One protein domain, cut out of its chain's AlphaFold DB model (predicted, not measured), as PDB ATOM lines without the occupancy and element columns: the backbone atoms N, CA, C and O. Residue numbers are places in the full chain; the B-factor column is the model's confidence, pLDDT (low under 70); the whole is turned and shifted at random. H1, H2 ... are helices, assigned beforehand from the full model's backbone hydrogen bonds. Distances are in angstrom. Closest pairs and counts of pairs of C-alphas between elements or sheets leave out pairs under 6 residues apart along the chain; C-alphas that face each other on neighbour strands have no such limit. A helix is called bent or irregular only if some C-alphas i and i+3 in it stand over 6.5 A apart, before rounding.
ATOM      1  N   ILE A  82       9.772  48.362  41.428       88.00
ATOM      2  CA  ILE A  82       9.062  47.815  42.598       88.00
ATOM      3  C   ILE A  82       9.089  48.818  43.750       88.00
ATOM      4  O   ILE A  82       8.038  49.124  44.316       88.00
ATOM      5  N   TYR A  83      10.270  49.354  44.073       89.81
ATOM      6  CA  TYR A  83      10.433  50.335  45.142       89.81
ATOM      7  C   TYR A  83       9.526  51.551  44.926       89.81
ATOM      8  O   TYR A  83       8.707  51.882  45.784       89.81
ATOM      9  N   ASN A  84       9.612  52.175  43.749       90.94
ATOM     10  CA  ASN A  84       8.829  53.363  43.422       90.94
ATOM     11  C   ASN A  84       7.319  53.083  43.450       90.94
ATOM     12  O   ASN A  84       6.549  53.888  43.978       90.94
ATOM     13  N   ALA A  85       6.887  51.934  42.922       91.75
ATOM     14  CA  ALA A  85       5.484  51.533  42.934       91.75
ATOM     15  C   ALA A  85       4.963  51.331  44.365       91.75
ATOM     16  O   ALA A  85       3.904  51.851  44.720       91.75
ATOM     17  N   PHE A  86       5.716  50.626  45.211       93.62
ATOM     18  CA  PHE A  86       5.288  50.330  46.576       93.62
ATOM     19  C   PHE A  86       5.316  51.566  47.487       93.62
ATOM     20  O   PHE A  86       4.390  51.767  48.278       93.62
ATOM     21  N   VAL A  87       6.303  52.455  47.328       94.31
ATOM     22  CA  VAL A  87       6.334  53.755  48.022       94.31
ATOM     23  C   VAL A  87       5.131  54.614  47.629       94.31
ATOM     24  O   VAL A  87       4.466  55.177  48.500       94.31
ATOM     25  N   LYS A  88       4.799  54.672  46.334       93.25
ATOM     26  CA  LYS A  88       3.626  55.408  45.842       93.25
ATOM     27  C   LYS A  88       2.328  54.884  46.462       93.25
ATOM     28  O   LYS A  88       1.521  55.679  46.941       93.25
ATOM     29  N   VAL A  89       2.158  53.562  46.515       94.62
ATOM     30  CA  VAL A  89       0.999  52.936  47.169       94.62
ATOM     31  C   VAL A  89       0.967  53.278  48.652       94.62
ATOM     32  O   VAL A  89      -0.060  53.732  49.150       94.62
ATOM     33  N   THR A  90       2.099  53.156  49.345       94.56
ATOM     34  CA  THR A  90       2.220  53.485  50.772       94.56
ATOM     35  C   THR A  90       1.752  54.908  51.082       94.56
ATOM     36  O   THR A  90       1.051  55.141  52.067       94.56
ATOM     37  N   GLN A  91       2.079  55.862  50.210       93.81
ATOM     38  CA  GLN A  91       1.693  57.266  50.351       93.81
ATOM     39  C   GLN A  91       0.198  57.522  50.158       93.81
ATOM     40  O   GLN A  91      -0.361  58.419  50.788       93.81
ATOM     41  N   ARG A  92      -0.445  56.786  49.247       95.69
ATOM     42  CA  ARG A  92      -1.739  57.180  48.669       95.69
ATOM     43  C   ARG A  92      -2.886  56.237  49.015       95.69
ATOM     44  O   ARG A  92      -4.041  56.648  48.906       95.69
ATOM     45  N   ILE A  93      -2.602  55.011  49.460       93.62
ATOM     46  CA  ILE A  93      -3.612  53.959  49.653       93.62
ATOM     47  C   ILE A  93      -4.706  54.353  50.653       93.62
ATOM     48  O   ILE A  93      -5.878  54.060  50.432       93.62
ATOM     49  N   TYR A  94      -4.363  55.103  51.700       93.81
ATOM     50  CA  TYR A  94      -5.337  55.631  52.660       93.81
ATOM     51  C   TYR A  94      -6.309  56.632  52.030       93.81
ATOM     52  O   TYR A  94      -7.522  56.528  52.212       93.81
ATOM     53  N   THR A  95      -5.793  57.571  51.234       94.94
ATOM     54  CA  THR A  95      -6.622  58.536  50.502       94.94
ATOM     55  C   THR A  95      -7.544  57.819  49.521       94.94
ATOM     56  O   THR A  95      -8.753  58.053  49.539       94.94
ATOM     57  N   ALA A  96      -7.000  56.890  48.727       93.19
ATOM     58  CA  ALA A  96      -7.775  56.090  47.781       93.19
ATOM     59  C   ALA A  96      -8.912  55.333  48.485       93.19
ATOM     60  O   ALA A  96     -10.065  55.380  48.051       93.19
ATOM     61  N   LYS A  97      -8.618  54.713  49.633       93.62
ATOM     62  CA  LYS A  97      -9.605  54.001  50.446       93.62
ATOM     63  C   LYS A  97     -10.735  54.902  50.929       93.62
ATOM     64  O   LYS A  97     -11.901  54.526  50.814       93.62
ATOM     65  N   HIS A  98     -10.428  56.080  51.463       92.38
ATOM     66  CA  HIS A  98     -11.464  56.991  51.948       92.38
ATOM     67  C   HIS A  98     -12.373  57.493  50.829       92.38
ATOM     68  O   HIS A  98     -13.590  57.578  51.017       92.38
ATOM     69  N   ILE A  99     -11.814  57.758  49.647       92.81
ATOM     70  CA  ILE A  99     -12.625  58.107  48.481       92.81
ATOM     71  C   ILE A  99     -13.504  56.913  48.082       92.81
ATOM     72  O   ILE A  99     -14.716  57.087  47.941       92.81
ATOM     73  N   ALA A 100     -12.954  55.696  48.004       90.88
ATOM     74  CA  ALA A 100     -13.720  54.483  47.706       90.88
ATOM     75  C   ALA A 100     -14.877  54.265  48.698       90.88
ATOM     76  O   ALA A 100     -16.018  54.042  48.295       90.88
ATOM     77  N   GLN A 101     -14.624  54.416  50.000       89.94
ATOM     78  CA  GLN A 101     -15.657  54.335  51.034       89.94
ATOM     79  C   GLN A 101     -16.754  55.384  50.839       89.94
ATOM     80  O   GLN A 101     -17.932  55.069  50.994       89.94
ATOM     81  N   SER A 102     -16.390  56.618  50.480       89.50
ATOM     82  CA  SER A 102     -17.361  57.687  50.227       89.50
ATOM     83  C   SER A 102     -18.266  57.387  49.026       89.50
ATOM     84  O   SER A 102     -19.454  57.711  49.056       89.50
ATOM     85  N   ILE A 103     -17.730  56.717  47.997       88.38
ATOM     86  CA  ILE A 103     -18.494  56.264  46.830       88.38
ATOM     87  C   ILE A 103     -19.517  55.209  47.270       88.38
ATOM     88  O   ILE A 103     -20.702  55.367  46.983       88.38
ATOM     89  N   LEU A 104     -19.078  54.195  48.024       86.88
ATOM     90  CA  LEU A 104     -19.930  53.092  48.495       86.88
ATOM     91  C   LEU A 104     -20.989  53.542  49.517       86.88
ATOM     92  O   LEU A 104     -22.107  53.024  49.549       86.88
ATOM     93  N   ALA A 105     -20.663  54.522  50.362       85.00
ATOM     94  CA  ALA A 105     -21.571  55.043  51.382       85.00
ATOM     95  C   ALA A 105     -22.671  55.955  50.808       85.00
ATOM     96  O   ALA A 105     -23.667  56.219  51.488       85.00
ATOM     97  N   ASN A 106     -22.526  56.446  49.572       86.31
ATOM     98  CA  ASN A 106     -23.456  57.408  48.990       86.31
ATOM     99  C   ASN A 106     -24.735  56.740  48.458       86.31
ATOM    100  O   ASN A 106     -24.860  56.424  47.276       86.31
ATOM    101  N   ARG A 107     -25.727  56.585  49.341       82.81
ATOM    102  CA  ARG A 107     -27.031  55.970  49.029       82.81
ATOM    103  C   ARG A 107     -27.917  56.778  48.079       82.81
ATOM    104  O   ARG A 107     -28.896  56.240  47.581       82.81
ATOM    105  N   ASN A 108     -27.563  58.030  47.798       88.06
ATOM    106  CA  ASN A 108     -28.310  58.883  46.872       88.06
ATOM    107  C   ASN A 108     -27.893  58.671  45.408       88.06
ATOM    108  O   ASN A 108     -28.433  59.329  44.521       88.06
ATOM    109  N   LYS A 109     -26.898  57.814  45.158       88.38
ATOM    110  CA  LYS A 109     -26.369  57.510  43.829       88.38
ATOM    111  C   LYS A 109     -26.760  56.107  43.397       88.38
ATOM    112  O   LYS A 109     -26.723  55.183  44.212       88.38
ATOM    113  N   SER A 110     -27.115  55.960  42.121       90.75
ATOM    114  CA  SER A 110     -27.437  54.651  41.551       90.75
ATOM    115  C   SER A 110     -26.196  53.753  41.496       90.75
ATOM    116  O   SER A 110     -25.058  54.220  41.624       90.75
ATOM    117  N   LYS A 111     -26.401  52.448  41.283       89.31
ATOM    118  CA  LYS A 111     -25.305  51.480  41.117       89.31
ATOM    119  C   LYS A 111     -24.387  51.884  39.963       89.31
ATOM    120  O   LYS A 111     -23.169  51.836  40.106       89.31
ATOM    121  N   GLU A 112     -24.964  52.330  38.855       91.12
ATOM    122  CA  GLU A 112     -24.247  52.750  37.651       91.12
ATOM    123  C   GLU A 112     -23.403  54.004  37.912       91.12
ATOM    124  O   GLU A 112     -22.240  54.066  37.511       91.12
ATOM    125  N   GLU A 113     -23.943  54.985  38.640       92.56
ATOM    126  CA  GLU A 113     -23.198  56.193  39.010       92.56
ATOM    127  C   GLU A 113     -22.032  55.883  39.958       92.56
ATOM    128  O   GLU A 113     -20.949  56.458  39.819       92.56
ATOM    129  N   GLN A 114     -22.224  54.971  40.918       87.62
ATOM    130  CA  GLN A 114     -21.146  54.532  41.809       87.62
ATOM    131  C   GLN A 114     -20.059  53.768  41.044       87.62
ATOM    132  O   GLN A 114     -18.875  53.991  41.283       87.62
ATOM    133  N   GLN A 115     -20.443  52.924  40.081       89.81
ATOM    134  CA  GLN A 115     -19.500  52.220  39.211       89.81
ATOM    135  C   GLN A 115     -18.681  53.181  38.346       89.81
ATOM    136  O   GLN A 115     -17.479  52.978  38.192       89.81
ATOM    137  N   LEU A 116     -19.302  54.232  37.800       91.81
ATOM    138  CA  LEU A 116     -18.586  55.244  37.022       91.81
ATOM    139  C   LEU A 116     -17.532  55.957  37.878       91.81
ATOM    140  O   LEU A 116     -16.369  56.012  37.495       91.81
ATOM    141  N   LYS A 117     -17.911  56.405  39.081       92.44
ATOM    142  CA  LYS A 117     -16.967  57.037  40.013       92.44
ATOM    143  C   LYS A 117     -15.838  56.105  40.440       92.44
ATOM    144  O   LYS A 117     -14.710  56.552  40.599       92.44
ATOM    145  N   ALA A 118     -16.131  54.821  40.634       88.94
ATOM    146  CA  ALA A 118     -15.107  53.850  40.988       88.94
ATOM    147  C   ALA A 118     -14.113  53.617  39.836       88.94
ATOM    148  O   ALA A 118     -12.929  53.446  40.097       88.94
ATOM    149  N   LYS A 119     -14.562  53.684  38.572       90.00
ATOM    150  CA  LYS A 119     -13.665  53.672  37.403       90.00
ATOM    151  C   LYS A 119     -12.781  54.914  37.333       90.00
ATOM    152  O   LYS A 119     -11.613  54.803  36.986       90.00
ATOM    153  N   ASP A 120     -13.320  56.088  37.650       92.62
ATOM    154  CA  ASP A 120     -12.516  57.314  37.690       92.62
ATOM    155  C   ASP A 120     -11.471  57.253  38.814       92.62
ATOM    156  O   ASP A 120     -10.317  57.619  38.602       92.62
ATOM    157  N   LEU A 121     -11.844  56.694  39.970       90.31
ATOM    158  CA  LEU A 121     -10.913  56.448  41.070       90.31
ATOM    159  C   LEU A 121      -9.812  55.448  40.689       90.31
ATOM    160  O   LEU A 121      -8.659  55.670  41.034       90.31
ATOM    161  N   ASP A 122     -10.148  54.378  39.968       89.00
ATOM    162  CA  ASP A 122      -9.187  53.384  39.470       89.00
ATOM    163  C   ASP A 122      -8.174  53.994  38.491       89.00
ATOM    164  O   ASP A 122      -6.985  53.711  38.567       89.00
ATOM    165  N   ARG A 123      -8.606  54.935  37.642       89.75
ATOM    166  CA  ARG A 123      -7.690  55.692  36.771       89.75
ATOM    167  C   ARG A 123      -6.737  56.590  37.557       89.75
ATOM    168  O   ARG A 123      -5.589  56.766  37.157       89.75
ATOM    169  N   GLU A 124      -7.205  57.189  38.649       93.31
ATOM    170  CA  GLU A 124      -6.392  58.097  39.464       93.31
ATOM    171  C   GLU A 124      -5.464  57.336  40.436       93.31
ATOM    172  O   GLU A 124      -4.308  57.727  40.637       93.31
ATOM    173  N   TYR A 125      -5.930  56.225  41.011       91.81
ATOM    174  CA  TYR A 125      -5.231  55.408  42.014       91.81
ATOM    175  C   TYR A 125      -5.156  53.925  41.619       91.81
ATOM    176  O   TYR A 125      -5.647  53.059  42.345       91.81
ATOM    177  N   PRO A 126      -4.535  53.602  40.478       91.69
ATOM    178  CA  PRO A 126      -4.611  52.257  39.920       91.69
ATOM    179  C   PRO A 126      -3.971  51.174  40.788       91.69
ATOM    180  O   PRO A 126      -4.525  50.092  40.976       91.69
ATOM    181  N   LEU A 127      -2.789  51.453  41.339       92.06
ATOM    182  CA  LEU A 127      -2.059  50.475  42.145       92.06
ATOM    183  C   LEU A 127      -2.752  50.259  43.490       92.06
ATOM    184  O   LEU A 127      -2.828  49.139  43.988       92.06
ATOM    185  N   GLU A 128      -3.278  51.333  44.069       94.69
ATOM    186  CA  GLU A 128      -3.974  51.315  45.344       94.69
ATOM    187  C   GLU A 128      -5.323  50.594  45.226       94.69
ATOM    188  O   GLU A 128      -5.651  49.763  46.074       94.69
ATOM    189  N   MET A 129      -6.083  50.865  44.160       93.00
ATOM    190  CA  MET A 129      -7.344  50.180  43.869       93.00
ATOM    191  C   MET A 129      -7.120  48.698  43.573       93.00
ATOM    192  O   MET A 129      -7.834  47.859  44.123       93.00
ATOM    193  N   SER A 130      -6.087  48.365  42.797       92.44
ATOM    194  CA  SER A 130      -5.691  46.978  42.549       92.44
ATOM    195  C   SER A 130      -5.292  46.252  43.837       92.44
ATOM    196  O   SER A 130      -5.753  45.138  44.081       92.44
ATOM    197  N   ALA A 131      -4.500  46.883  44.710       92.31
ATOM    198  CA  ALA A 131      -4.123  46.306  46.001       92.31
ATOM    199  C   ALA A 131      -5.334  46.072  46.914       92.31
ATOM    200  O   ALA A 131      -5.465  45.000  47.502       92.31
ATOM    201  N   MET A 132      -6.247  47.046  47.010       93.62
ATOM    202  CA  MET A 132      -7.477  46.884  47.788       93.62
ATOM    203  C   MET A 132      -8.358  45.769  47.225       93.62
ATOM    204  O   MET A 132      -8.855  44.950  47.993       93.62
ATOM    205  N   LEU A 133      -8.528  45.696  45.902       92.38
ATOM    206  CA  LEU A 133      -9.308  44.633  45.272       92.38
ATOM    207  C   LEU A 133      -8.666  43.257  45.483       92.38
ATOM    208  O   LEU A 133      -9.386  42.303  45.746       92.38
ATOM    209  N   HIS A 134      -7.338  43.153  45.437       92.12
ATOM    210  CA  HIS A 134      -6.633  41.901  45.700       92.12
ATOM    211  C   HIS A 134      -6.879  41.375  47.123       92.12
ATOM    212  O   HIS A 134      -7.165  40.193  47.295       92.12
ATOM    213  N   ILE A 135      -6.844  42.252  48.134       91.75
ATOM    214  CA  ILE A 135      -7.187  41.891  49.523       91.75
ATOM    215  C   ILE A 135      -8.634  41.395  49.602       91.75
ATOM    216  O   ILE A 135      -8.917  40.359  50.198       91.75
ATOM    217  N   LEU A 136      -9.556  42.134  48.979       90.56
ATOM    218  CA  LEU A 136     -10.977  41.792  48.967       90.56
ATOM    219  C   LEU A 136     -11.260  40.477  48.231       90.56
ATOM    220  O   LEU A 136     -12.176  39.749  48.611       90.56
ATOM    221  N   ASP A 137     -10.480  40.157  47.206       90.75
ATOM    222  CA  ASP A 137     -10.565  38.878  46.517       90.75
ATOM    223  C   ASP A 137     -10.105  37.724  47.420       90.75
ATOM    224  O   ASP A 137     -10.829  36.747  47.602       90.75
ATOM    225  N   LEU A 138      -8.934  37.852  48.048       88.88
ATOM    226  CA  LEU A 138      -8.369  36.792  48.886       88.88
ATOM    227  C   LEU A 138      -9.217  36.489  50.127       88.88
ATOM    228  O   LEU A 138      -9.497  35.323  50.404       88.88
ATOM    229  N   ASP A 139      -9.644  37.526  50.850       89.56
ATOM    230  CA  ASP A 139     -10.286  37.359  52.159       89.56
ATOM    231  C   ASP A 139     -11.815  37.214  52.057       89.56
ATOM    232  O   ASP A 139     -12.453  36.640  52.944       89.56
ATOM    233  N   TYR A 140     -12.421  37.718  50.973       88.94
ATOM    234  CA  TYR A 140     -13.881  37.811  50.830       88.94
ATOM    235  C   TYR A 140     -14.424  37.349  49.477       88.94
ATOM    236  O   TYR A 140     -15.642  37.352  49.284       88.94
ATOM    237  N   ASN A 141     -13.557  36.918  48.557       90.81
ATOM    238  CA  ASN A 141     -13.920  36.427  47.229       90.81
ATOM    239  C   ASN A 141     -14.668  37.458  46.363       90.81
ATOM    240  O   ASN A 141     -15.524  37.092  45.557       90.81
ATOM    241  N   TYR A 142     -14.338  38.745  46.516       88.69
ATOM    242  CA  TYR A 142     -14.799  39.796  45.609       88.69
ATOM    243  C   TYR A 142     -13.846  39.928  44.418       88.69
ATOM    244  O   TYR A 142     -12.757  40.485  44.537       88.69
ATOM    245  N   LYS A 143     -14.271  39.463  43.240       88.06
ATOM    246  CA  LYS A 143     -13.432  39.411  42.029       88.06
ATOM    247  C   LYS A 143     -13.305  40.750  41.318       88.06
ATOM    248  O   LYS A 143     -12.410  40.940  40.499       88.06
ATOM    249  N   ASN A 144     -14.243  41.662  41.551       87.19
ATOM    250  CA  ASN A 144     -14.290  42.945  40.861       87.19
ATOM    251  C   ASN A 144     -15.037  44.012  41.672       87.19
ATOM    252  O   ASN A 144     -15.805  43.732  42.591       87.19
ATOM    253  N   VAL A 145     -14.848  45.269  41.270       87.19
ATOM    254  CA  VAL A 145     -15.467  46.442  41.903       87.19
ATOM    255  C   VAL A 145     -17.002  46.401  41.856       87.19
ATOM    256  O   VAL A 145     -17.660  46.908  42.764       87.19
ATOM    257  N   ALA A 146     -17.602  45.793  40.825       87.56
ATOM    258  CA  ALA A 146     -19.057  45.732  40.701       87.56
ATOM    259  C   ALA A 146     -19.692  44.846  41.785       87.56
ATOM    260  O   ALA A 146     -20.735  45.220  42.324       87.56
ATOM    261  N   GLU A 147     -19.046  43.732  42.139       89.25
ATOM    262  CA  GLU A 147     -19.452  42.863  43.248       89.25
ATOM    263  C   GLU A 147     -19.355  43.582  44.596       89.25
ATOM    264  O   GLU A 147     -20.287  43.512  45.397       89.25
ATOM    265  N   VAL A 148     -18.282  44.349  44.820       89.06
ATOM    266  CA  VAL A 148     -18.105  45.154  46.042       89.06
ATOM    267  C   VAL A 148     -19.218  46.196  46.178       89.06
ATOM    268  O   VAL A 148     -19.824  46.331  47.243       89.06
ATOM    269  N   ILE A 149     -19.536  46.913  45.092       88.31
ATOM    270  CA  ILE A 149     -20.629  47.898  45.074       88.31
ATOM    271  C   ILE A 149     -21.967  47.213  45.363       88.31
ATOM    272  O   ILE A 149     -22.738  47.692  46.195       88.31
ATOM    273  N   GLU A 150     -22.239  46.080  44.718       89.75
ATOM    274  CA  GLU A 150     -23.482  45.335  44.900       89.75
ATOM    275  C   GLU A 150     -23.648  44.827  46.333       89.75
ATOM    276  O   GLU A 150     -24.709  45.021  46.934       89.75
ATOM    277  N   SER A 151     -22.588  44.260  46.909       87.88
ATOM    278  CA  SER A 151     -22.561  43.839  48.307       87.88
ATOM    279  C   SER A 151     -22.793  45.022  49.248       87.88
ATOM    280  O   SER A 151     -23.622  44.942  50.153       87.88
ATOM    281  N   SER A 152     -22.188  46.184  48.972       88.12
ATOM    282  CA  SER A 152     -22.398  47.389  49.787       88.12
ATOM    283  C   SER A 152     -23.839  47.867  49.824       88.12
ATOM    284  O   SER A 152     -24.236  48.492  50.809       88.12
ATOM    285  N   MET A 153     -24.630  47.601  48.784       86.88
ATOM    286  CA  MET A 153     -26.050  47.947  48.732       86.88
ATOM    287  C   MET A 153     -26.930  46.884  49.393       86.88
ATOM    288  O   MET A 153     -27.904  47.242  50.051       86.88
ATOM    289  N   LYS A 154     -26.586  45.602  49.228       91.06
ATOM    290  CA  LYS A 154     -27.361  44.465  49.742       91.06
ATOM    291  C   LYS A 154     -27.153  44.222  51.237       91.06
ATOM    292  O   LYS A 154     -28.132  43.994  51.940       91.06
ATOM    293  N   ASP A 155     -25.912  44.292  51.717       89.75
ATOM    294  CA  ASP A 155     -25.545  44.006  53.109       89.75
ATOM    295  C   ASP A 155     -24.594  45.083  53.685       89.75
ATOM    296  O   ASP A 155     -23.373  44.898  53.788       89.75
ATOM    297  N   PRO A 156     -25.135  46.257  54.071       85.19
ATOM    298  CA  PRO A 156     -24.339  47.327  54.667       85.19
ATOM    299  C   PRO A 156     -23.606  46.937  55.968       85.19
ATOM    300  O   PRO A 156     -22.458  47.364  56.132       85.19
ATOM    301  N   PRO A 157     -24.203  46.164  56.904       88.75
ATOM    302  CA  PRO A 157     -23.493  45.693  58.092       88.75
ATOM    303  C   PRO A 157     -22.255  44.852  57.770       88.75
ATOM    304  O   PRO A 157     -21.194  45.111  58.344       88.75
ATOM    305  N   HIS A 158     -22.355  43.900  56.834       87.62
ATOM    306  CA  HIS A 158     -21.207  43.110  56.393       87.62
ATOM    307  C   HIS A 158     -20.113  44.006  55.805       87.62
ATOM    308  O   HIS A 158     -18.962  43.945  56.238       87.62
ATOM    309  N   MET A 159     -20.472  44.922  54.903       87.69
ATOM    310  CA  MET A 159     -19.485  45.802  54.271       87.69
ATOM    311  C   MET A 159     -18.824  46.789  55.234       87.69
ATOM    312  O   MET A 159     -17.682  47.192  55.014       87.69
ATOM    313  N   LYS A 160     -19.479  47.135  56.347       86.94
ATOM    314  CA  LYS A 160     -18.830  47.880  57.431       86.94
ATOM    315  C   LYS A 160     -17.714  47.063  58.090       86.94
ATOM    316  O   LYS A 160     -16.668  47.631  58.391       86.94
ATOM    317  N   LYS A 161     -17.915  45.757  58.299       88.62
ATOM    318  CA  LYS A 161     -16.885  44.855  58.838       88.62
ATOM    319  C   LYS A 161     -15.711  44.720  57.864       88.62
ATOM    320  O   LYS A 161     -14.579  44.956  58.269       88.62
ATOM    321  N   VAL A 162     -15.995  44.480  56.581       89.06
ATOM    322  CA  VAL A 162     -14.978  44.425  55.512       89.06
ATOM    323  C   VAL A 162     -14.120  45.694  55.494       89.06
ATOM    324  O   VAL A 162     -12.894  45.644  55.443       89.06
ATOM    325  N   ALA A 163     -14.755  46.863  55.594       88.94
ATOM    326  CA  ALA A 163     -14.053  48.140  55.565       88.94
ATOM    327  C   ALA A 163     -13.155  48.384  56.793       88.94
ATOM    328  O   ALA A 163     -12.172  49.127  56.683       88.94
ATOM    329  N   LEU A 164     -13.493  47.798  57.948       88.31
ATOM    330  CA  LEU A 164     -12.664  47.829  59.155       88.31
ATOM    331  C   LEU A 164     -11.456  46.902  59.016       88.31
ATOM    332  O   LEU A 164     -10.352  47.325  59.326       88.31
ATOM    333  N   GLU A 165     -11.628  45.693  58.488       88.50
ATOM    334  CA  GLU A 165     -10.501  44.777  58.269       88.50
ATOM    335  C   GLU A 165      -9.525  45.332  57.217       88.50
ATOM    336  O   GLU A 165      -8.315  45.343  57.438       88.50
ATOM    337  N   LEU A 166     -10.036  45.941  56.140       89.94
ATOM    338  CA  LEU A 166      -9.209  46.644  55.149       89.94
ATOM    339  C   LEU A 166      -8.432  47.837  55.749       89.94
ATOM    340  O   LEU A 166      -7.354  48.180  55.273       89.94
ATOM    341  N   GLU A 167      -8.955  48.484  56.801       92.00
ATOM    342  CA  GLU A 167      -8.221  49.532  57.535       92.00
ATOM    343  C   GLU A 167      -6.940  48.992  58.171       92.00
ATOM    344  O   GLU A 167      -5.945  49.706  58.221       92.00
ATOM    345  N   GLU A 168      -6.939  47.744  58.637       93.50
ATOM    346  CA  GLU A 168      -5.767  47.157  59.284       93.50
ATOM    347  C   GLU A 168      -4.620  46.964  58.287       93.50
ATOM    348  O   GLU A 168      -3.485  47.316  58.595       93.50
ATOM    349  N   TYR A 169      -4.924  46.498  57.068       92.44
ATOM    350  CA  TYR A 169      -3.944  46.408  55.979       92.44
ATOM    351  C   TYR A 169      -3.336  47.774  55.648       92.44
ATOM    352  O   TYR A 169      -2.121  47.921  55.527       92.44
ATOM    353  N   ILE A 170      -4.194  48.787  55.530       92.06
ATOM    354  CA  ILE A 170      -3.791  50.143  55.152       92.06
ATOM    355  C   ILE A 170      -2.933  50.790  56.232       92.06
ATOM    356  O   ILE A 170      -1.909  51.385  55.908       92.06
ATOM    357  N   LYS A 171      -3.303  50.641  57.506       95.00
ATOM    358  CA  LYS A 171      -2.514  51.160  58.628       95.00
ATOM    359  C   LYS A 171      -1.137  50.521  58.695       95.00
ATOM    360  O   LYS A 171      -0.156  51.226  58.904       95.00
ATOM    361  N   GLU A 172      -1.052  49.208  58.506       95.69
ATOM    362  CA  GLU A 172       0.232  48.511  58.526       95.69
ATOM    363  C   GLU A 172       1.144  48.993  57.392       95.69
ATOM    364  O   GLU A 172       2.303  49.332  57.634       95.69
ATOM    365  N   VAL A 173       0.598  49.134  56.177       94.56
ATOM    366  CA  VAL A 173       1.328  49.716  55.043       94.56
ATOM    367  C   VAL A 173       1.738  51.156  55.313       94.56
ATOM    368  O   VAL A 173       2.885  51.498  55.075       94.56
ATOM    369  N   GLN A 174       0.862  52.011  55.830       93.31
ATOM    370  CA  GLN A 174       1.232  53.402  56.103       93.31
ATOM    371  C   GLN A 174       2.333  53.525  57.157       93.31
ATOM    372  O   GLN A 174       3.237  54.344  57.005       93.31
ATOM    373  N   ASN A 175       2.263  52.714  58.211       94.44
ATOM    374  CA  ASN A 175       3.196  52.790  59.330       94.44
ATOM    375  C   ASN A 175       4.565  52.184  58.994       94.44
ATOM    376  O   ASN A 175       5.581  52.673  59.485       94.44
ATOM    377  N   HIS A 176       4.600  51.126  58.179       95.00
ATOM    378  CA  HIS A 176       5.812  50.328  57.960       95.00
ATOM    379  C   HIS A 176       6.261  50.253  56.499       95.00
ATOM    380  O   HIS A 176       7.403  49.888  56.239       95.00
ATOM    381  N   GLY A 177       5.418  50.633  55.541       92.56
ATOM    382  CA  GLY A 177       5.662  50.474  54.105       92.56
ATOM    383  C   GLY A 177       6.911  51.195  53.613       92.56
ATOM    384  O   GLY A 177       7.653  50.634  52.816       92.56
ATOM    385  N   TYR A 178       7.220  52.382  54.143       91.94
ATOM    386  CA  TYR A 178       8.470  53.075  53.817       91.94
ATOM    387  C   TYR A 178       9.707  52.320  54.296       91.94
ATOM    388  O   TYR A 178      10.653  52.172  53.529       91.94
ATOM    389  N   GLN A 179       9.696  51.835  55.539       91.75
ATOM    390  CA  GLN A 179      10.815  51.078  56.098       91.75
ATOM    391  C   GLN A 179      10.996  49.757  55.342       91.75
ATOM    392  O   GLN A 179      12.104  49.436  54.932       91.75
ATOM    393  N   ILE A 180       9.895  49.048  55.065       90.56
ATOM    394  CA  ILE A 180       9.883  47.840  54.232       90.56
ATOM    395  C   ILE A 180      10.478  48.143  52.853       90.56
ATOM    396  O   ILE A 180      11.369  47.428  52.404       90.56
ATOM    397  N   ALA A 181      10.017  49.203  52.183       88.50
ATOM    398  CA  ALA A 181      10.501  49.578  50.858       88.50
ATOM    399  C   ALA A 181      12.001  49.881  50.871       88.50
ATOM    400  O   ALA A 181      12.722  49.428  49.991       88.50
ATOM    401  N   GLN A 182      12.472  50.634  51.868       86.31
ATOM    402  CA  GLN A 182      13.880  50.980  52.019       86.31
ATOM    403  C   GLN A 182      14.732  49.744  52.286       86.31
ATOM    404  O   GLN A 182      15.683  49.501  51.550       86.31
ATOM    405  N   ASP A 183      14.378  48.928  53.272       84.50
ATOM    406  CA  ASP A 183      15.171  47.756  53.646       84.50
ATOM    407  C   ASP A 183      15.199  46.710  52.524       84.50
ATOM    408  O   ASP A 183      16.216  46.058  52.307       84.50
ATOM    409  N   LEU A 184      14.113  46.597  51.751       81.81
ATOM    410  CA  LEU A 184      14.044  45.753  50.559       81.81
ATOM    411  C   LEU A 184      14.584  46.426  49.286       81.81
ATOM    412  O   LEU A 184      14.613  45.774  48.247       81.81
ATOM    413  N   HIS A 185      15.032  47.685  49.328       79.88
ATOM    414  CA  HIS A 185      15.672  48.365  48.194       79.88
ATOM    415  C   HIS A 185      17.174  48.601  48.406       79.88
ATOM    416  O   HIS A 185      17.949  48.371  47.479       79.88
ATOM    417  N   PHE A 186      17.613  48.979  49.614       66.50
ATOM    418  CA  PHE A 186      19.019  49.231  49.995       66.50
ATOM    419  C   PHE A 186      19.898  47.966  50.081       66.50
ATOM    420  O   PHE A 186      21.062  48.008  50.482       66.50
ATOM    421  N   LEU A 187      19.364  46.857  49.580       59.12
ATOM    422  CA  LEU A 187      19.964  45.541  49.400       59.12
ATOM    423  C   LEU A 187      21.339  45.467  48.705       59.12
ATOM    424  O   LEU A 187      22.057  44.512  48.992       59.12
ATOM    425  N   PRO A 188      21.758  46.422  47.849       57.62
ATOM    426  CA  PRO A 188      23.130  46.539  47.357       57.62
ATOM    427  C   PRO A 188      24.271  46.344  48.364       57.62
ATOM    428  O   PRO A 188      25.321  45.827  47.987       57.62
ATOM    429  N   TYR A 189      24.088  46.755  49.624       65.31
ATOM    430  CA  TYR A 189      25.190  46.900  50.588       65.31
ATOM    431  C   TYR A 189      25.181  45.881  51.734       65.31
ATOM    432  O   TYR A 189      26.077  45.906  52.575       65.31
ATOM    433  N   ILE A 190      24.189  44.989  51.779       74.25
ATOM    434  CA  ILE A 190      24.093  43.921  52.786       74.25
ATOM    435  C   ILE A 190      24.271  42.553  52.133       74.25
ATOM    436  O   ILE A 190      24.112  42.413  50.919       74.25
ATOM    437  N   SER A 191      24.610  41.531  52.922       80.81
ATOM    438  CA  SER A 191      24.738  40.180  52.376       80.81
ATOM    439  C   SER A 191      23.382  39.651  51.895       80.81
ATOM    440  O   SER A 191      22.326  39.976  52.452       80.81
ATOM    441  N   ARG A 192      23.390  38.795  50.865       79.62
ATOM    442  CA  ARG A 192      22.157  38.158  50.360       79.62
ATOM    443  C   ARG A 192      21.491  37.270  51.422       79.62
ATOM    444  O   ARG A 192      20.271  37.100  51.408       79.62
ATOM    445  N   ARG A 193      22.265  36.761  52.384       82.69
ATOM    446  CA  ARG A 193      21.763  36.089  53.589       82.69
ATOM    447  C   ARG A 193      20.966  37.038  54.482       82.69
ATOM    448  O   ARG A 193      19.808  36.744  54.759       82.69
ATOM    449  N   ASP A 194      21.542  38.177  54.864       81.62
ATOM    450  CA  ASP A 194      20.869  39.156  55.731       81.62
ATOM    451  C   ASP A 194      19.589  39.677  55.064       81.62
ATOM    452  O   ASP A 194      18.548  39.786  55.705       81.62
ATOM    453  N   ARG A 195      19.618  39.904  53.742       77.81
ATOM    454  CA  ARG A 195      18.423  40.217  52.937       77.81
ATOM    455  C   ARG A 195      17.301  39.195  53.142       77.81
ATOM    456  O   ARG A 195      16.142  39.577  53.312       77.81
ATOM    457  N   SER A 196      17.624  37.902  53.093       80.19
ATOM    458  CA  SER A 196      16.649  36.825  53.301       80.19
ATOM    459  C   SER A 196      16.061  36.865  54.716       80.19
ATOM    460  O   SER A 196      14.850  36.706  54.898       80.19
ATOM    461  N   GLU A 197      16.895  37.154  55.716       84.12
ATOM    462  CA  GLU A 197      16.464  37.311  57.106       84.12
ATOM    463  C   GLU A 197      15.548  38.527  57.296       84.12
ATOM    464  O   GLU A 197      14.485  38.386  57.906       84.12
ATOM    465  N   TYR A 198      15.874  39.680  56.701       82.81
ATOM    466  CA  TYR A 198      15.003  40.861  56.702       82.81
ATOM    467  C   TYR A 198      13.656  40.568  56.047       82.81
ATOM    468  O   TYR A 198      12.612  40.891  56.611       82.81
ATOM    469  N   LEU A 199      13.647  39.906  54.887       84.25
ATOM    470  CA  LEU A 199      12.402  39.530  54.222       84.25
ATOM    471  C   LEU A 199      11.538  38.628  55.117       84.25
ATOM    472  O   LEU A 199      10.327  38.832  55.222       84.25
ATOM    473  N   LYS A 200      12.151  37.647  55.788       87.56
ATOM    474  CA  LYS A 200      11.459  36.766  56.735       87.56
ATOM    475  C   LYS A 200      10.923  37.542  57.938       87.56
ATOM    476  O   LYS A 200       9.786  37.307  58.350       87.56
ATOM    477  N   MET A 201      11.708  38.469  58.477       91.62
ATOM    478  CA  MET A 201      11.306  39.344  59.575       91.62
ATOM    479  C   MET A 201      10.086  40.185  59.186       91.62
ATOM    480  O   MET A 201       9.083  40.150  59.896       91.62
ATOM    481  N   TRP A 202      10.127  40.879  58.043       91.69
ATOM    482  CA  TRP A 202       9.013  41.702  57.563       91.69
ATOM    483  C   TRP A 202       7.746  40.875  57.341       91.69
ATOM    484  O   TRP A 202       6.682  41.264  57.811       91.69
ATOM    485  N   ARG A 203       7.855  39.689  56.726       92.06
ATOM    486  CA  ARG A 203       6.710  38.775  56.539       92.06
ATOM    487  C   ARG A 203       6.112  38.280  57.852       92.06
ATOM    488  O   ARG A 203       4.916  38.024  57.907       92.06
ATOM    489  N   THR A 204       6.936  38.120  58.883       93.44
ATOM    490  CA  THR A 204       6.490  37.630  60.192       93.44
ATOM    491  C   THR A 204       5.817  38.737  60.996       93.44
ATOM    492  O   THR A 204       4.760  38.520  61.579       93.44
ATOM    493  N   ASN A 205       6.426  39.923  61.022       95.12
ATOM    494  CA  ASN A 205       5.988  41.023  61.877       95.12
ATOM    495  C   ASN A 205       4.876  41.860  61.235       95.12
ATOM    496  O   ASN A 205       4.029  42.389  61.948       95.12
ATOM    497  N   TYR A 206       4.889  41.971  59.905       96.00
ATOM    498  CA  TYR A 206       4.000  42.833  59.127       96.00
ATOM    499  C   TYR A 206       3.483  42.100  57.872       96.00
ATOM    500  O   TYR A 206       3.786  42.474  56.730       96.00
ATOM    501  N   PRO A 207       2.720  41.005  58.060       94.06
ATOM    502  CA  PRO A 207       2.253  40.165  56.963       94.06
ATOM    503  C   PRO A 207       1.305  40.892  56.001       94.06
ATOM    504  O   PRO A 207       1.319  40.601  54.805       94.06
ATOM    505  N   LYS A 208       0.505  41.853  56.477       94.88
ATOM    506  CA  LYS A 208      -0.478  42.566  55.649       94.88
ATOM    507  C   LYS A 208       0.202  43.561  54.721       94.88
ATOM    508  O   LYS A 208      -0.132  43.636  53.537       94.88
ATOM    509  N   ALA A 209       1.195  44.282  55.236       94.62
ATOM    510  CA  ALA A 209       2.013  45.169  54.424       94.62
ATOM    511  C   ALA A 209       2.836  44.387  53.396       94.62
ATOM    512  O   ALA A 209       2.913  44.793  52.235       94.62
ATOM    513  N   MET A 210       3.377  43.230  53.789       93.69
ATOM    514  CA  MET A 210       4.106  42.355  52.874       93.69
ATOM    515  C   MET A 210       3.222  41.726  51.794       93.69
ATOM    516  O   MET A 210       3.689  41.542  50.673       93.69
ATOM    517  N   MET A 211       1.948  41.450  52.078       93.12
ATOM    518  CA  MET A 211       1.001  40.987  51.061       93.12
ATOM    519  C   MET A 211       0.763  42.055  49.986       93.12
ATOM    520  O   MET A 211       0.812  41.758  48.793       93.12
ATOM    521  N   ILE A 212       0.573  43.313  50.397       94.25
ATOM    522  CA  ILE A 212       0.448  44.434  49.456       94.25
ATOM    523  C   ILE A 212       1.755  44.615  48.678       94.25
ATOM    524  O   ILE A 212       1.716  44.754  47.460       94.25
ATOM    525  N   HIS A 213       2.910  44.553  49.345       92.81
ATOM    526  CA  HIS A 213       4.212  44.600  48.678       92.81
ATOM    527  C   HIS A 213       4.344  43.522  47.591       92.81
ATOM    528  O   HIS A 213       4.731  43.834  46.468       92.81
ATOM    529  N   ASP A 214       4.009  42.268  47.897       90.88
ATOM    530  CA  ASP A 214       4.131  41.153  46.955       90.88
ATOM    531  C   ASP A 214       3.196  41.302  45.749       90.88
ATOM    532  O   ASP A 214       3.602  41.023  44.617       90.88
ATOM    533  N   HIS A 215       1.980  41.806  45.968       91.38
ATOM    534  CA  HIS A 215       1.053  42.137  44.887       91.38
ATOM    535  C   HIS A 215       1.601  43.250  43.987       91.38
ATOM    536  O   HIS A 215       1.660  43.098  42.766       91.38
ATOM    537  N   ILE A 216       2.087  44.343  44.584       91.94
ATOM    538  CA  ILE A 216       2.682  45.461  43.841       91.94
ATOM    539  C   ILE A 216       3.940  45.030  43.094       91.94
ATOM    540  O   ILE A 216       4.126  45.431  41.946       91.94
ATOM    541  N   LYS A 217       4.766  44.165  43.689       89.25
ATOM    542  CA  LYS A 217       5.882  43.521  42.998       89.25
ATOM    543  C   LYS A 217       5.386  42.761  41.768       89.25
ATOM    544  O   LYS A 217       5.948  42.933  40.695       89.25
ATOM    545  N   GLY A 218       4.335  41.954  41.897       86.12
ATOM    546  CA  GLY A 218       3.749  41.218  40.774       86.12
ATOM    547  C   GLY A 218       3.340  42.120  39.606       86.12
ATOM    548  O   GLY A 218       3.654  41.799  38.463       86.12
ATOM    549  N   ILE A 219       2.710  43.260  39.897       87.38
ATOM    550  CA  ILE A 219       2.283  44.243  38.887       87.38
ATOM    551  C   ILE A 219       3.483  44.982  38.286       87.38
ATOM    552  O   ILE A 219       3.574  45.134  37.072       87.38
ATOM    553  N   ALA A 220       4.428  45.428  39.119       85.31
ATOM    554  CA  ALA A 220       5.570  46.236  38.688       85.31
ATOM    555  C   ALA A 220       6.470  45.527  37.660       85.31
ATOM    556  O   ALA A 220       7.119  46.177  36.837       85.31
ATOM    557  N   LEU A 221       6.487  44.195  37.710       79.62
ATOM    558  CA  LEU A 221       7.284  43.330  36.842       79.62
ATOM    559  C   LEU A 221       6.567  42.908  35.568       79.62
ATOM    560  O   LEU A 221       7.197  42.412  34.638       79.62
ATOM    561  N   ARG A 222       5.252  43.110  35.499       79.31
ATOM    562  CA  ARG A 222       4.478  42.902  34.282       79.31
ATOM    563  C   ARG A 222       4.461  44.221  33.523       79.31
ATOM    564  O   ARG A 222       3.588  45.064  33.717       79.31
ATOM    565  N   THR A 223       5.454  44.409  32.656       53.41
ATOM    566  CA  THR A 223       5.640  45.622  31.838       53.41
ATOM    567  C   THR A 223       4.401  45.974  30.988       53.41
ATOM    568  O   THR A 223       4.192  47.141  30.661       53.41
ATOM    569  N   ASP A 224       3.531  44.997  30.708       46.25
ATOM    570  CA  ASP A 224       2.283  45.171  29.951       46.25
ATOM    571  C   ASP A 224       1.080  45.635  30.808       46.25
ATOM    572  O   ASP A 224       0.118  46.202  30.281       46.25
ATOM    573  N   GLU A 225       1.116  45.464  32.136       43.31
ATOM    574  CA  GLU A 225       0.019  45.880  33.031       43.31
ATOM    575  C   GLU A 225       0.124  47.366  33.412       43.31
ATOM    576  O   GLU A 225      -0.887  48.055  33.489       43.31
ATOM    577  N   ILE A 226       1.329  47.930  33.547       42.28
ATOM    578  CA  ILE A 226       1.475  49.365  33.866       42.28
ATOM    579  C   ILE A 226       1.028  50.254  32.688       42.28
ATOM    580  O   ILE A 226       0.351  51.257  32.909       42.28
ATOM    581  N   ASN A 227       1.327  49.866  31.443       36.69
ATOM    582  CA  ASN A 227       0.931  50.618  30.241       36.69
ATOM    583  C   ASN A 227      -0.537  50.405  29.822       36.69
ATOM    584  O   ASN A 227      -1.071  51.194  29.045       36.69
ATOM    585  N   SER A 228      -1.203  49.355  30.314       40.09
ATOM    586  CA  SER A 228      -2.654  49.166  30.130       40.09
ATOM    587  C   SER A 228      -3.489  49.829  31.229       40.09
ATOM    588  O   SER A 228      -4.684  50.054  31.041       40.09
ATOM    589  N   VAL A 229      -2.857  50.193  32.347       45.16
ATOM    590  CA  VAL A 229      -3.490  50.840  33.500       45.16
ATOM    591  C   VAL A 229      -3.223  52.353  33.541       45.16
ATOM    592  O   VAL A 229      -4.056  53.117  34.026       45.16
TER     593      VAL A 229
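This is residues 82 to 229 of the 233 residues of an uncharacterized protein of Caenorhabditis brenneri (UniProt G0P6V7). Picture an elongated body of helices built along one long, kinked helix, H5: at one end H1b, H2 and H4 join H5 in a loose bundle of four, up and down, each running against the one before it in the chain. In the middle H7 crosses H5, with H3 packed on H7, while H6 folds back near H5 at the other end, where residues 188 to 194 stick out, and short H8 turns off the end of H7. The printed part has 148 residues with eight named helices, H1 to H8 in order along the chain, and no named strand; the class is all helix. It is compact, with a radius of gyration of the C-alphas of 16.4 A, and spans 56 by 32 by 23 A.

Start at H5, residues 156 to 183, the longest helix; it has a kink of 52 degrees near residue 176 and is irregular there, with C-alphas 175 and 178 7.6 A apart. Next look at H1, residues 82 to 105, the hub, which touches five other helices; it was assigned as one helix by its hydrogen bonds but is bent, with C-alphas 91 and 94 7.6 A apart, and its arms H1a, residues 82 to 91, and H1b, residues 94 to 105, stand at a steep tilt of 57 degrees. H1b touches residues 163 to 174 of H5, closest at the C-alphas of Tyr 94 and Ile 170, 6.2 A, at a shallow tilt of 10 degrees, opposite ways. H1a touches residues 173 to 182 of H5, closest at the C-alphas of Thr 90 and Gln 174, 5.4 A. H1b and H2, residues 111 to 124, form a helical hairpin at a shallow tilt of 10 degrees; their closest C-alphas, of Ile 103 and Gln 114, are 5.9 A apart. H2 touches H4, residues 145 to 154, at a steep tilt of 40 degrees, opposite ways, the closest C-alphas being those of Gln 115 and Ala 146, 6.7 A. H2 and H5 are apart. Residues 168 to 177 of H5 touch residues 208 to 212 of H7, residues 207 to 220, about perpendicular at 75 degrees, with the C-alphas of Val 173 and Ala 209 closest at 4.6 A. H7 touches H3, residues 126 to 140, with its residues 212 to 216; the C-alphas of Ala 131 and Ile 212 are closest, at 6.0 A. H6, residues 192 to 205, is close to H5 but not clearly touching, with the C-alphas of Ile 180 and Trp 202 closest at 7.0 A. H8, residues 223 to 229, and H7 touch only at the corner, and only just, with 3 pairs of C-alphas within 8 A, those of Ile 219 and Glu 225 closest at 6.5 A. In H1a, H1b, H2, H3, H4, H6 and H7 every O i to N i+4 pair is within hydrogen-bond range; in H5 20 of 24 are, and in H8 2 of 3.

Find C-alpha 156 at (-24.339, 47.327, 54.667); from there H5 runs 39.5 A to C-alpha 183 at (15.171, 47.756, 53.646). H1a begins at C-alpha 82, (9.062, 47.815, 42.598), and is 14.3 A long; H1b is 16.3 A. H2 measures 20.1 A, H3 20.3 A, H4 14.4 A, H6 20.1 A and H7 19.5 A. H8, 10.6 A, ends at C-alpha 229, (-3.490, 50.840, 33.500).

The two C-alphas farthest apart are those of Asn 108 and Ser 191, 56.5 A. The printed part has no cut and no long link; H5 to H6 is short, and the other links are tight. The mean pLDDT of the printed part is 86.8; residues 186 to 189 and 223 to 229 are under 70.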